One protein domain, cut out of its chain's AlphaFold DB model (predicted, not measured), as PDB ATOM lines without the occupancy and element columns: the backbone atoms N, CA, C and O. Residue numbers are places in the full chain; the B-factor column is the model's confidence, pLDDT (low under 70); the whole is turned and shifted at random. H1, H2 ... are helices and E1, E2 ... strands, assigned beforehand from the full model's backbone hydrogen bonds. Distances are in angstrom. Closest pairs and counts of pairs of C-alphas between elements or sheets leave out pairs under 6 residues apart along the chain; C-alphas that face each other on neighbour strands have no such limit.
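This is residues 2 to 40 and 93 to 161 of the 235 residues of the protein "Putative reverse transcriptase domain-containing protein" of Tanacetum cinerariifolium (UniProt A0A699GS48). The printed part has little regular structure and makes an open frame: H1 sticks out free, and at one end the hairpin of E1 and E2 with H2 near it makes a small head. The unnamed tail, residues 136 to 161, runs back from H2, and its residues 156 to 157 pair with residues 5 to 6. Named elements hold 39 of 108 residues, in the order H1, E1, E2, H2, class mixed, with one antiparallel sheet. It is extended, radius of gyration of the C-alphas 20.6 A, spanning 56 by 40 by 27 A.

H1, residues 19 to 34, stands free, apart from H2, residues 123 to 135. E1, residues 102 to 106, and E2, residues 114 to 118, are antiparallel at 142 degrees, with N 103 and O 117 2.8 A apart. E2 and H2 are near each other. Both helices have every O i to N i+4 pair within hydrogen-bond range.

H1 runs 22.1 A from C-alpha 19 at (225.090, 180.645, 221.613). E1 is 13.3 A long, E2 13.1 A. H2 runs 18.4 A to C-alpha 135 at (227.555, 167.221, 244.389).

Residues 41 to 92 are not printed; C-alphas 40 and 93 are 34.0 A apart. pLDDT is under 70 at residues 2 to 40, 93 to 94 and 109.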
ATOM      1  N   ASP A   2     229.316 179.773 208.327       42.34
ATOM      2  CA  ASP A   2     230.503 178.987 208.001       42.34
ATOM      3  C   ASP A   2     230.074 177.637 207.396       42.34
ATOM      4  O   ASP A   2     229.317 176.890 208.012       42.34
ATOM      5  N   GLN A   3     230.498 177.339 206.164       57.09
ATOM      6  CA  GLN A   3     230.114 176.113 205.444       57.09
ATOM      7  C   GLN A   3     230.714 174.836 206.066       57.09
ATOM      8  O   GLN A   3     230.376 173.725 205.646       57.09
ATOM      9  N   SER A   4     231.596 174.998 207.055       49.19
ATOM     10  CA  SER A   4     232.339 173.933 207.733       49.19
ATOM     11  C   SER A   4     231.499 173.147 208.752       49.19
ATOM     12  O   SER A   4     231.851 172.019 209.110       49.19
ATOM     13  N   ILE A   5     230.371 173.708 209.203       44.94
ATOM     14  CA  ILE A   5     229.440 173.068 210.139       44.94
ATOM     15  C   ILE A   5     228.095 172.907 209.432       44.94
ATOM     16  O   ILE A   5     227.441 173.891 209.088       44.94
ATOM     17  N   LYS A   6     227.676 171.661 209.187       51.25
ATOM     18  CA  LYS A   6     226.344 171.365 208.644       51.25
ATOM     19  C   LYS A   6     225.470 170.787 209.746       51.25
ATOM     20  O   LYS A   6     225.769 169.724 210.281       51.25
ATOM     21  N   ILE A   7     224.389 171.494 210.048       48.12
ATOM     22  CA  ILE A   7     223.316 171.007 210.915       48.12
ATOM     23  C   ILE A   7     222.507 169.978 210.102       48.12
ATOM     24  O   ILE A   7     222.290 170.207 208.904       48.12
ATOM     25  N   PRO A   8     222.097 168.836 210.683       42.91
ATOM     26  CA  PRO A   8     221.235 167.882 209.994       42.91
ATOM     27  C   PRO A   8     219.961 168.580 209.503       42.91
ATOM     28  O   PRO A   8     219.281 169.245 210.280       42.91
ATOM     29  N   LEU A   9     219.653 168.443 208.209       46.94
ATOM     30  CA  LEU A   9     218.443 168.982 207.581       46.94
ATOM     31  C   LEU A   9     217.215 168.199 208.071       46.94
ATOM     32  O   LEU A   9     216.725 167.309 207.381       46.94
ATOM     33  N   ALA A  10     216.744 168.504 209.274       44.31
ATOM     34  CA  ALA A  10     215.367 168.256 209.669       44.31
ATOM     35  C   ALA A  10     214.623 169.593 209.556       44.31
ATOM     36  O   ALA A  10     215.124 170.608 210.029       44.31
ATOM     37  N   GLU A  11     213.455 169.602 208.911       46.00
ATOM     38  CA  GLU A  11     212.578 170.774 208.708       46.00
ATOM     39  C   GLU A  11     211.940 171.307 210.009       46.00
ATOM     40  O   GLU A  11     210.816 171.799 210.007       46.00
ATOM     41  N   ASP A  12     212.647 171.237 211.133       43.47
ATOM     42  CA  ASP A  12     212.250 171.875 212.378       43.47
ATOM     43  C   ASP A  12     213.340 172.877 212.768       43.47
ATOM     44  O   ASP A  12     214.392 172.526 213.302       43.47
ATOM     45  N   ASP A  13     213.046 174.153 212.508       44.38
ATOM     46  CA  ASP A  13     213.794 175.365 212.877       44.38
ATOM     47  C   ASP A  13     213.834 175.582 214.413       44.38
ATOM     48  O   ASP A  13     213.676 176.680 214.947       44.38
ATOM     49  N   LYS A  14     214.020 174.501 215.173       47.22
ATOM     50  CA  LYS A  14     214.145 174.468 216.632       47.22
ATOM     51  C   LYS A  14     215.535 173.995 217.045       47.22
ATOM     52  O   LYS A  14     215.663 173.207 217.978       47.22
ATOM     53  N   CYS A  15     216.596 174.440 216.371       40.94
ATOM     54  CA  CYS A  15     217.943 174.176 216.872       40.94
ATOM     55  C   CYS A  15     218.268 175.158 218.007       40.94
ATOM     56  O   CYS A  15     218.377 176.368 217.825       40.94
ATOM     57  N   TYR A  16     218.356 174.596 219.208       40.78
ATOM     58  CA  TYR A  16     218.506 175.256 220.494       40.78
ATOM     59  C   TYR A  16     219.883 175.925 220.666       40.78
ATOM     60  O   TYR A  16     220.906 175.250 220.648       40.78
ATOM     61  N   ARG A  17     219.876 177.244 220.901       44.03
ATOM     62  CA  ARG A  17     220.455 177.954 222.067       44.03
ATOM     63  C   ARG A  17     221.798 177.467 222.658       44.03
ATOM     64  O   ARG A  17     221.929 177.452 223.878       44.03
ATOM     65  N   VAL A  18     222.799 177.099 221.860       41.75
ATOM     66  CA  VAL A  18     224.177 176.982 222.393       41.75
ATOM     67  C   VAL A  18     224.797 178.375 222.547       41.75
ATOM     68  O   VAL A  18     225.327 178.679 223.611       41.75
ATOM     69  N   ASP A  19     224.603 179.257 221.560       40.44
ATOM     70  CA  ASP A  19     225.090 180.645 221.613       40.44
ATOM     71  C   ASP A  19     224.451 181.432 222.774       40.44
ATOM     72  O   ASP A  19     225.143 182.084 223.551       40.44
ATOM     73  N   ASP A  20     223.139 181.271 222.988       46.06
ATOM     74  CA  ASP A  20     222.442 181.887 224.125       46.06
ATOM     75  C   ASP A  20     222.961 181.390 225.482       46.06
ATOM     76  O   ASP A  20     222.868 182.113 226.477       46.06
ATOM     77  N   LEU A  21     223.435 180.140 225.563       48.16
ATOM     78  CA  LEU A  21     223.935 179.568 226.809       48.16
ATOM     79  C   LEU A  21     225.312 180.141 227.134       48.16
ATOM     80  O   LEU A  21     225.528 180.550 228.271       48.16
ATOM     81  N   ASP A  22     226.195 180.242 226.140       49.72
ATOM     82  CA  ASP A  22     227.506 180.871 226.299       49.72
ATOM     83  C   ASP A  22     227.373 182.358 226.633       49.72
ATOM     84  O   ASP A  22     228.033 182.828 227.557       49.72
ATOM     85  N   ASP A  23     226.456 183.086 225.993       54.69
ATOM     86  CA  ASP A  23     226.192 184.490 226.319       54.69
ATOM     87  C   ASP A  23     225.597 184.655 227.723       54.69
ATOM     88  O   ASP A  23     225.967 185.578 228.453       54.69
ATOM     89  N   THR A  24     224.720 183.740 228.150       58.00
ATOM     90  CA  THR A  24     224.148 183.757 229.505       58.00
ATOM     91  C   THR A  24     225.211 183.432 230.552       58.00
ATOM     92  O   THR A  24     225.341 184.167 231.530       58.00
ATOM     93  N   ILE A  25     226.015 182.387 230.332       57.44
ATOM     94  CA  ILE A  25     227.114 181.980 231.215       57.44
ATOM     95  C   ILE A  25     228.168 183.088 231.290       57.44
ATOM     96  O   ILE A  25     228.645 183.412 232.375       57.44
ATOM     97  N   ASN A  26     228.508 183.714 230.165       59.34
ATOM     98  CA  ASN A  26     229.494 184.787 230.096       59.34
ATOM     99  C   ASN A  26     228.965 186.079 230.740       59.34
ATOM    100  O   ASN A  26     229.689 186.739 231.485       59.34
ATOM    101  N   ALA A  27     227.685 186.414 230.557       63.66
ATOM    102  CA  ALA A  27     227.043 187.534 231.246       63.66
ATOM    103  C   ALA A  27     226.945 187.302 232.763       63.66
ATOM    104  O   ALA A  27     227.123 188.234 233.552       63.66
ATOM    105  N   GLU A  28     226.680 186.068 233.191       59.50
ATOM    106  CA  GLU A  28     226.645 185.699 234.603       59.50
ATOM    107  C   GLU A  28     228.057 185.726 235.203       59.50
ATOM    108  O   GLU A  28     228.270 186.373 236.226       59.50
ATOM    109  N   ALA A  29     229.060 185.187 234.505       58.03
ATOM    110  CA  ALA A  29     230.469 185.272 234.889       58.03
ATOM    111  C   ALA A  29     230.964 186.726 234.997       58.03
ATOM    112  O   ALA A  29     231.638 187.079 235.966       58.03
ATOM    113  N   GLN A  30     230.581 187.606 234.067       60.59
ATOM    114  CA  GLN A  30     230.924 189.031 234.123       60.59
ATOM    115  C   GLN A  30     230.239 189.761 235.286       60.59
ATOM    116  O   GLN A  30     230.864 190.615 235.919       60.59
ATOM    117  N   LYS A  31     228.999 189.397 235.646       61.28
ATOM    118  CA  LYS A  31     228.336 189.903 236.863       61.28
ATOM    119  C   LYS A  31     229.035 189.440 238.141       61.28
ATOM    120  O   LYS A  31     229.111 190.210 239.097       61.28
ATOM    121  N   LEU A  32     229.555 188.211 238.170       52.28
ATOM    122  CA  LEU A  32     230.329 187.698 239.305       52.28
ATOM    123  C   LEU A  32     231.686 188.417 239.426       52.28
ATOM    124  O   LEU A  32     232.108 188.726 240.537       52.28
ATOM    125  N   LEU A  33     232.323 188.766 238.302       55.88
ATOM    126  CA  LEU A  33     233.583 189.520 238.262       55.88
ATOM    127  C   LEU A  33     233.423 191.019 238.583       55.88
ATOM    128  O   LEU A  33     234.347 191.634 239.108       55.88
ATOM    129  N   ALA A  34     232.272 191.635 238.303       57.50
ATOM    130  CA  ALA A  34     232.047 193.062 238.567       57.50
ATOM    131  C   ALA A  34     231.915 193.407 240.068       57.50
ATOM    132  O   ALA A  34     232.139 194.549 240.461       57.50
ATOM    133  N   ASN A  35     231.602 192.423 240.919       58.44
ATOM    134  CA  ASN A  35     231.323 192.615 242.349       58.44
ATOM    135  C   ASN A  35     232.554 192.409 243.255       58.44
ATOM    136  O   ASN A  35     232.415 192.186 244.458       58.44
ATOM    137  N   ASN A  36     233.760 192.451 242.684       46.44
ATOM    138  CA  ASN A  36     235.000 192.122 243.378       46.44
ATOM    139  C   ASN A  36     235.252 192.994 244.619       46.44
ATOM    140  O   ASN A  36     235.752 194.116 244.532       46.44
ATOM    141  N   THR A  37     235.060 192.406 245.800       45.84
ATOM    142  CA  THR A  37     236.031 192.540 246.892       45.84
ATOM    143  C   THR A  37     236.117 191.224 247.683       45.84
ATOM    144  O   THR A  37     235.216 190.878 248.442       45.84
ATOM    145  N   SER A  38     237.243 190.525 247.488       52.91
ATOM    146  CA  SER A  38     237.777 189.371 248.239       52.91
ATOM    147  C   SER A  38     237.120 187.984 248.095       52.91
ATOM    148  O   SER A  38     235.909 187.830 247.946       52.91
ATOM    149  N   ASP A  39     237.976 186.959 248.252       50.41
ATOM    150  CA  ASP A  39     237.759 185.493 248.214       50.41
ATOM    151  C   ASP A  39     236.579 184.956 249.059       50.41
ATOM    152  O   ASP A  39     236.177 183.801 248.926       50.41
ATOM    153  N   SER A  40     235.949 185.811 249.872       44.25
ATOM    154  CA  SER A  40     234.670 185.560 250.552       44.25
ATOM    155  C   SER A  40     233.527 185.232 249.584       44.25
ATOM    156  O   SER A  40     232.532 184.632 250.002       44.25
ATOM    157  N   PRO A  93     246.315 154.350 242.392       62.09
ATOM    158  CA  PRO A  93     247.211 155.225 241.661       62.09
ATOM    159  C   PRO A  93     248.438 155.534 242.526       62.09
ATOM    160  O   PRO A  93     248.315 155.884 243.701       62.09
ATOM    161  N   LYS A  94     249.640 155.381 241.955       68.88
ATOM    162  CA  LYS A  94     250.886 155.779 242.623       68.88
ATOM    163  C   LYS A  94     250.891 157.304 242.747       68.88
ATOM    164  O   LYS A  94     251.193 158.004 241.781       68.88
ATOM    165  N   LEU A  95     250.513 157.810 243.919       78.69
ATOM    166  CA  LEU A  95     250.453 159.245 244.189       78.69
ATOM    167  C   LEU A  95     251.860 159.852 244.183       78.69
ATOM    168  O   LEU A  95     252.806 159.287 244.733       78.69
ATOM    169  N   LYS A  96     251.992 161.021 243.558       83.12
ATOM    170  CA  LYS A  96     253.241 161.789 243.553       83.12
ATOM    171  C   LYS A  96     253.421 162.502 244.892       83.12
ATOM    172  O   LYS A  96     252.437 162.861 245.540       83.12
ATOM    173  N   ILE A  97     254.669 162.755 245.277       84.19
ATOM    174  CA  ILE A  97     254.980 163.608 246.429       84.19
ATOM    175  C   ILE A  97     254.576 165.042 246.074       84.19
ATOM    176  O   ILE A  97     254.991 165.564 245.039       84.19
ATOM    177  N   LEU A  98     253.747 165.655 246.916       89.06
ATOM    178  CA  LEU A  98     253.290 167.030 246.742       89.06
ATOM    179  C   LEU A  98     254.188 168.010 247.513       89.06
ATOM    180  O   LEU A  98     254.745 167.649 248.552       89.06
ATOM    181  N   PRO A  99     254.332 169.257 247.035       91.00
ATOM    182  CA  PRO A  99     254.968 170.317 247.807       91.00
ATOM    183  C   PRO A  99     254.134 170.669 249.050       91.00
ATOM    184  O   PRO A  99     252.920 170.510 249.054       91.00
ATOM    185  N   GLN A 100     254.772 171.229 250.082       87.38
ATOM    186  CA  GLN A 100     254.165 171.472 251.408       87.38
ATOM    187  C   GLN A 100     252.880 172.327 251.407       87.38
ATOM    188  O   GLN A 100     252.103 172.279 252.357       87.38
ATOM    189  N   HIS A 101     252.652 173.130 250.364       89.56
ATOM    190  CA  HIS A 101     251.469 173.986 250.236       89.56
ATOM    191  C   HIS A 101     250.252 173.278 249.604       89.56
ATOM    192  O   HIS A 101     249.195 173.903 249.468       89.56
ATOM    193  N   LEU A 102     250.399 172.009 249.200       93.50
ATOM    194  CA  LEU A 102     249.358 171.177 248.600       93.50
ATOM    195  C   LEU A 102     249.149 169.898 249.416       93.50
ATOM    196  O   LEU A 102     250.090 169.320 249.956       93.50
ATOM    197  N   GLU A 103     247.908 169.435 249.464       92.50
ATOM    198  CA  GLU A 103     247.477 168.234 250.175       92.50
ATOM    199  C   GLU A 103     246.538 167.413 249.279       92.50
ATOM    200  O   GLU A 103     245.811 167.967 248.454       92.50
ATOM    201  N   TYR A 104     246.526 166.092 249.452       90.25
ATOM    202  CA  TYR A 104     245.497 165.244 248.860       90.25
ATOM    203  C   TYR A 104     244.239 165.241 249.729       90.25
ATOM    204  O   TYR A 104     244.295 164.897 250.909       90.25
ATOM    205  N   ALA A 105     243.097 165.531 249.122       89.62
ATOM    206  CA  ALA A 105     241.780 165.283 249.688       89.62
ATOM    207  C   ALA A 105     241.049 164.215 248.869       89.62
ATOM    208  O   ALA A 105     241.372 163.982 247.707       89.62
ATOM    209  N   TYR A 106     240.071 163.550 249.476       88.94
ATOM    210  CA  TYR A 106     239.340 162.456 248.842       88.94
ATOM    211  C   TYR A 106     237.845 162.736 248.909       88.94
ATOM    212  O   TYR A 106     237.336 163.069 249.975       88.94
ATOM    213  N   LEU A 107     237.150 162.577 247.780       84.94
ATOM    214  CA  LEU A 107     235.692 162.745 247.724       84.94
ATOM    215  C   LEU A 107     234.940 161.571 248.338       84.94
ATOM    216  O   LEU A 107     233.825 161.734 248.814       84.94
ATOM    217  N   HIS A 108     235.532 160.377 248.302       75.25
ATOM    218  CA  HIS A 108     234.876 159.156 248.748       75.25
ATOM    219  C   HIS A 108     235.710 158.407 249.786       75.25
ATOM    220  O   HIS A 108     236.944 158.482 249.787       75.25
ATOM    221  N   ARG A 109     235.028 157.639 250.646       66.75
ATOM    222  CA  ARG A 109     235.653 156.867 251.736       66.75
ATOM    223  C   ARG A 109     236.663 155.836 251.220       66.75
ATOM    224  O   ARG A 109     237.663 155.585 251.891       66.75
ATOM    225  N   ASP A 110     236.467 155.347 249.998       71.56
ATOM    226  CA  ASP A 110     237.308 154.314 249.382       71.56
ATOM    227  C   ASP A 110     238.615 154.856 248.772       71.56
ATOM    228  O   ASP A 110     239.405 154.096 248.213       71.56
ATOM    229  N   LYS A 111     238.884 156.168 248.898       70.62
ATOM    230  CA  LYS A 111     240.094 156.848 248.384       70.62
ATOM    231  C   LYS A 111     240.315 156.710 246.867       70.62
ATOM    232  O   LYS A 111     241.422 156.946 246.390       70.62
ATOM    233  N   SER A 112     239.280 156.361 246.107       73.81
ATOM    234  CA  SER A 112     239.331 156.185 244.649       73.81
ATOM    235  C   SER A 112     239.459 157.509 243.886       73.81
ATOM    236  O   SER A 112     240.128 157.564 242.857       73.81
ATOM    237  N   PHE A 113     238.879 158.590 244.420       83.19
ATOM    238  CA  PHE A 113     238.867 159.921 243.804       83.19
ATOM    239  C   PHE A 113     239.674 160.917 244.640       83.19
ATOM    240  O   PHE A 113     239.145 161.553 245.557       83.19
ATOM    241  N   SER A 114     240.973 161.014 244.350       87.94
ATOM    242  CA  SER A 114     241.872 161.981 244.984       87.94
ATOM    243  C   SER A 114     241.866 163.316 244.241       87.94
ATOM    244  O   SER A 114     242.057 163.346 243.026       87.94
ATOM    245  N   ILE A 115     241.746 164.415 244.976       89.56
ATOM    246  CA  ILE A 115     241.910 165.786 244.490       89.56
ATOM    247  C   ILE A 115     243.106 166.401 245.206       89.56
ATOM    248  O   ILE A 115     243.368 166.100 246.369       89.56
ATOM    249  N   ILE A 116     243.828 167.277 244.519       92.38
ATOM    250  CA  ILE A 116     244.890 168.077 245.122       92.38
ATOM    251  C   ILE A 116     244.295 169.432 245.512       92.38
ATOM    252  O   ILE A 116     243.814 170.165 244.651       92.38
ATOM    253  N   ILE A 117     244.326 169.753 246.802       93.56
ATOM    254  CA  ILE A 117     243.840 171.018 247.369       93.56
ATOM    255  C   ILE A 117     244.989 171.771 248.048       93.56
ATOM    256  O   ILE A 117     246.066 171.215 248.259       93.56
ATOM    257  N   SER A 118     244.783 173.039 248.410       94.50
ATOM    258  CA  SER A 118     245.782 173.767 249.200       94.50
ATOM    259  C   SER A 118     245.763 173.321 250.662       94.50
ATOM    260  O   SER A 118     244.701 173.257 251.275       94.50
ATOM    261  N   SER A 119     246.947 173.110 251.247       92.62
ATOM    262  CA  SER A 119     247.104 172.800 252.677       92.62
ATOM    263  C   SER A 119     246.807 173.990 253.601       92.62
ATOM    264  O   SER A 119     246.780 173.835 254.817       92.62
ATOM    265  N   LYS A 120     246.593 175.189 253.040       93.56
ATOM    266  CA  LYS A 120     246.263 176.411 253.791       93.56
ATOM    267  C   LYS A 120     244.764 176.595 254.041       93.56
ATOM    268  O   LYS A 120     244.400 177.538 254.738       93.56
ATOM    269  N   LEU A 121     243.911 175.754 253.451       92.44
ATOM    270  CA  LEU A 121     242.463 175.832 253.641       92.44
ATOM    271  C   LEU A 121     242.097 175.475 255.082       92.44
ATOM    272  O   LEU A 121     242.621 174.511 255.643       92.44
ATOM    273  N   SER A 122     241.175 176.234 255.674       93.69
ATOM    274  CA  SER A 122     240.601 175.863 256.965       93.69
ATOM    275  C   SER A 122     239.733 174.608 256.826       93.69
ATOM    276  O   SER A 122     239.182 174.327 255.761       93.69
ATOM    277  N   GLU A 123     239.547 173.865 257.919       91.81
ATOM    278  CA  GLU A 123     238.750 172.628 257.897       91.81
ATOM    279  C   GLU A 123     237.312 172.874 257.402       91.81
ATOM    280  O   GLU A 123     236.744 172.067 256.670       91.81
ATOM    281  N   LYS A 124     236.736 174.037 257.739       92.19
ATOM    282  CA  LYS A 124     235.400 174.438 257.277       92.19
ATOM    283  C   LYS A 124     235.356 174.627 255.761       92.19
ATOM    284  O   LYS A 124     234.456 174.106 255.111       92.19
ATOM    285  N   GLU A 125     236.327 175.342 255.197       92.38
ATOM    286  CA  GLU A 125     236.418 175.573 253.749       92.38
ATOM    287  C   GLU A 125     236.681 174.271 252.995       92.38
ATOM    288  O   GLU A 125     236.072 174.025 251.957       92.38
ATOM    289  N   LYS A 126     237.541 173.405 253.542       92.81
ATOM    290  CA  LYS A 126     237.826 172.079 252.988       92.81
ATOM    291  C   LYS A 126     236.562 171.226 252.915       92.81
ATOM    292  O   LYS A 126     236.302 170.628 251.872       92.81
ATOM    293  N   MET A 127     235.754 171.202 253.978       90.81
ATOM    294  CA  MET A 127     234.483 170.473 253.968       90.81
ATOM    295  C   MET A 127     233.497 171.035 252.941       90.81
ATOM    296  O   MET A 127     232.929 170.259 252.177       90.81
ATOM    297  N   LEU A 128     233.326 172.360 252.877       93.69
ATOM    298  CA  LEU A 128     232.438 172.997 251.894       93.69
ATOM    299  C   LEU A 128     232.876 172.701 250.452       93.69
ATOM    300  O   LEU A 128     232.051 172.363 249.605       93.69
ATOM    301  N   LEU A 129     234.183 172.769 250.182       92.19
ATOM    302  CA  LEU A 129     234.750 172.447 248.875       92.19
ATOM    303  C   LEU A 129     234.467 170.990 248.489       92.19
ATOM    304  O   LEU A 129     234.012 170.724 247.378       92.19
ATOM    305  N   LEU A 130     234.713 170.047 249.402       91.19
ATOM    306  CA  LEU A 130     234.467 168.629 249.145       91.19
ATOM    307  C   LEU A 130     232.983 168.337 248.917       91.19
ATOM    308  O   LEU A 130     232.669 167.587 247.999       91.19
ATOM    309  N   GLN A 131     232.079 168.968 249.671       91.44
ATOM    310  CA  GLN A 131     230.632 168.823 249.471       91.44
ATOM    311  C   GLN A 131     230.194 169.262 248.070       91.44
ATOM    312  O   GLN A 131     229.409 168.576 247.416       91.44
ATOM    313  N   VAL A 132     230.715 170.387 247.580       92.00
ATOM    314  CA  VAL A 132     230.379 170.886 246.240       92.00
ATOM    315  C   VAL A 132     230.945 169.965 245.165       92.00
ATOM    316  O   VAL A 132     230.242 169.604 244.222       92.00
ATOM    317  N   LEU A 133     232.200 169.546 245.307       90.81
ATOM    318  CA  LEU A 133     232.828 168.642 244.348       90.81
ATOM    319  C   LEU A 133     232.153 167.262 244.340       90.81
ATOM    320  O   LEU A 133     232.039 166.645 243.284       90.81
ATOM    321  N   GLU A 134     231.640 166.801 245.482       90.00
ATOM    322  CA  GLU A 134     230.852 165.571 245.577       90.00
ATOM    323  C   GLU A 134     229.488 165.726 244.887       90.00
ATOM    324  O   GLU A 134     229.096 164.852 244.107       90.00
ATOM    325  N   LYS A 135     228.809 166.868 245.082       89.94
ATOM    326  CA  LYS A 135     227.555 167.221 244.389       89.94
ATOM    327  C   LYS A 135     227.732 167.241 242.866       89.94
ATOM    328  O   LYS A 135     226.854 166.777 242.144       89.94
ATOM    329  N   HIS A 136     228.877 167.719 242.376       89.06
ATOM    330  CA  HIS A 136     229.174 167.866 240.944       89.06
ATOM    331  C   HIS A 136     230.148 166.814 240.388       89.06
ATOM    332  O   HIS A 136     230.740 167.014 239.326       89.06
ATOM    333  N   LYS A 137     230.282 165.655 241.045       86.50
ATOM    334  CA  LYS A 137     231.253 164.614 240.662       86.50
ATOM    335  C   LYS A 137     231.142 164.127 239.214       86.50
ATOM    336  O   LYS A 137     232.137 163.678 238.658       86.50
ATOM    337  N   GLY A 138     229.944 164.193 238.625       84.62
ATOM    338  CA  GLY A 138     229.660 163.725 237.264       84.62
ATOM    339  C   GLY A 138     230.132 164.666 236.155       84.62
ATOM    340  O   GLY A 138     230.100 164.280 234.993       84.62
ATOM    341  N   VAL A 139     230.558 165.884 236.502       87.06
ATOM    342  CA  VAL A 139     231.117 166.859 235.548       87.06
ATOM    343  C   VAL A 139     232.632 166.673 235.396       87.06
ATOM    344  O   VAL A 139     233.225 167.099 234.411       87.06
ATOM    345  N   ILE A 140     233.272 166.018 236.368       87.19
ATOM    346  CA  ILE A 140     234.714 165.778 236.382       87.19
ATOM    347  C   ILE A 140     234.991 164.427 235.731       87.19
ATOM    348  O   ILE A 140     234.447 163.406 236.151       87.19
ATOM    349  N   ALA A 141     235.880 164.410 234.741       89.50
ATOM    350  CA  ALA A 141     236.367 163.168 234.164       89.50
ATOM    351  C   ALA A 141     237.497 162.583 235.026       89.50
ATOM    352  O   ALA A 141     238.588 163.153 235.098       89.50
ATOM    353  N   TRP A 142     237.241 161.447 235.682       87.12
ATOM    354  CA  TRP A 142     238.224 160.747 236.522       87.12
ATOM    355  C   TRP A 142     239.001 159.708 235.722       87.12
ATOM    356  O   TRP A 142     240.210 159.542 235.891       87.12
ATOM    357  N   LYS A 143     238.289 159.005 234.842       86.31
ATOM    358  CA  LYS A 143     238.819 158.073 233.853       86.31
ATOM    359  C   LYS A 143     238.622 158.664 232.457       86.31
ATOM    360  O   LYS A 143     237.756 159.504 232.238       86.31
ATOM    361  N   MET A 144     239.399 158.185 231.487       85.00
ATOM    362  CA  MET A 144     239.239 158.599 230.084       85.00
ATOM    363  C   MET A 144     237.827 158.287 229.560       85.00
ATOM    364  O   MET A 144     237.265 159.068 228.804       85.00
ATOM    365  N   SER A 145     237.230 157.189 230.034       83.56
ATOM    366  CA  SER A 145     235.849 156.783 229.742       83.56
ATOM    367  C   SER A 145     234.784 157.767 230.234       83.56
ATOM    368  O   SER A 145     233.658 157.739 229.749       83.56
ATOM    369  N   ASP A 146     235.109 158.616 231.213       87.62
ATOM    370  CA  ASP A 146     234.159 159.582 231.771       87.62
ATOM    371  C   ASP A 146     234.032 160.828 230.880       87.62
ATOM    372  O   ASP A 146     233.080 161.597 231.020       87.62
ATOM    373  N   ILE A 147     234.980 161.034 229.955       87.06
ATOM    374  CA  ILE A 147     234.948 162.126 228.983       87.06
ATOM    375  C   ILE A 147     233.872 161.806 227.944       87.06
ATOM    376  O   ILE A 147     234.114 161.134 226.943       87.06
ATOM    377  N   LYS A 148     232.658 162.301 228.186       81.88
ATOM    378  CA  LYS A 148     231.557 162.203 227.227       81.88
ATOM    379  C   LYS A 148     231.768 163.218 226.106       81.88
ATOM    380  O   LYS A 148     231.816 164.420 226.354       81.88
ATOM    381  N   GLY A 149     231.895 162.730 224.876       83.31
ATOM    382  CA  GLY A 149     231.875 163.576 223.684       83.31
ATOM    383  C   GLY A 149     230.478 164.134 223.393       83.31
ATOM    384  O   GLY A 149     229.478 163.690 223.960       83.31
ATOM    385  N   ILE A 150     230.403 165.092 222.468       85.50
ATOM    386  CA  ILE A 150     229.129 165.534 221.884       85.50
ATOM    387  C   ILE A 150     228.632 164.426 220.950       85.50
ATOM    388  O   ILE A 150     229.412 163.896 220.156       85.50
ATOM    389  N   SER A 151     227.345 164.069 221.033       84.12
ATOM    390  CA  SER A 151     226.792 163.071 220.112       84.12
ATOM    391  C   SER A 151     226.886 163.587 218.669       84.12
ATOM    392  O   SER A 151     226.452 164.716 218.409       84.12
ATOM    393  N   PRO A 152     227.359 162.765 217.715       79.44
ATOM    394  CA  PRO A 152     227.349 163.106 216.294       79.44
ATOM    395  C   PRO A 152     225.962 163.493 215.760       79.44
ATOM    396  O   PRO A 152     225.868 164.188 214.755       79.44
ATOM    397  N   SER A 153     224.874 163.083 216.426       83.50
ATOM    398  CA  SER A 153     223.514 163.508 216.066       83.50
ATOM    399  C   SER A 153     223.281 165.011 216.251       83.50
ATOM    400  O   SER A 153     222.485 165.589 215.517       83.50
ATOM    401  N   TYR A 154     223.966 165.644 217.211       87.75
ATOM    402  CA  TYR A 154     223.866 167.085 217.445       87.75
ATOM    403  C   TYR A 154     224.755 167.871 216.487       87.75
ATOM    404  O   TYR A 154     224.327 168.878 215.931       87.75
ATOM    405  N   CYS A 155     226.002 167.431 216.303       84.31
ATOM    406  CA  CYS A 155     226.965 168.137 215.469       84.31
ATOM    407  C   CYS A 155     227.977 167.166 214.861       84.31
ATOM    408  O   CYS A 155     228.589 166.361 215.564       84.31
ATOM    409  N   THR A 156     228.197 167.289 213.551       86.75
ATOM    410  CA  THR A 156     229.334 166.674 212.864       86.75
ATOM    411  C   THR A 156     230.149 167.749 212.168       86.75
ATOM    412  O   THR A 156     229.628 168.576 211.418       86.75
ATOM    413  N   HIS A 157     231.456 167.731 212.404       86.38
ATOM    414  CA  HIS A 157     232.375 168.574 211.658       86.38
ATOM    415  C   HIS A 157     232.670 167.920 210.311       86.38
ATOM    416  O   HIS A 157     233.038 166.744 210.253       86.38
ATOM    417  N   LYS A 158     232.535 168.686 209.224       88.25
ATOM    418  CA  LYS A 158     232.930 168.243 207.888       88.25
ATOM    419  C   LYS A 158     234.164 169.018 207.454       88.25
ATOM    420  O   LYS A 158     234.112 170.231 207.285       88.25
ATOM    421  N   ILE A 159     235.260 168.305 207.225       88.88
ATOM    422  CA  ILE A 159     236.446 168.890 206.600       88.88
ATOM    423  C   ILE A 159     236.142 169.050 205.108       88.88
ATOM    424  O   ILE A 159     235.864 168.067 204.418       88.88
ATOM    425  N   LEU A 160     236.129 170.292 204.625       91.38
ATOM    426  CA  LEU A 160     235.987 170.601 203.204       91.38
ATOM    427  C   LEU A 160     237.359 170.478 202.532       91.38
ATOM    428  O   LEU A 160     238.349 170.982 203.056       91.38
ATOM    429  N   MET A 161     237.401 169.795 201.392       88.44
ATOM    430  CA  MET A 161     238.609 169.583 200.592       88.44
ATOM    431  C   MET A 161     238.414 170.206 199.210       88.44
ATOM    432  O   MET A 161     237.277 170.357 198.765       88.44
TER     433      MET A 161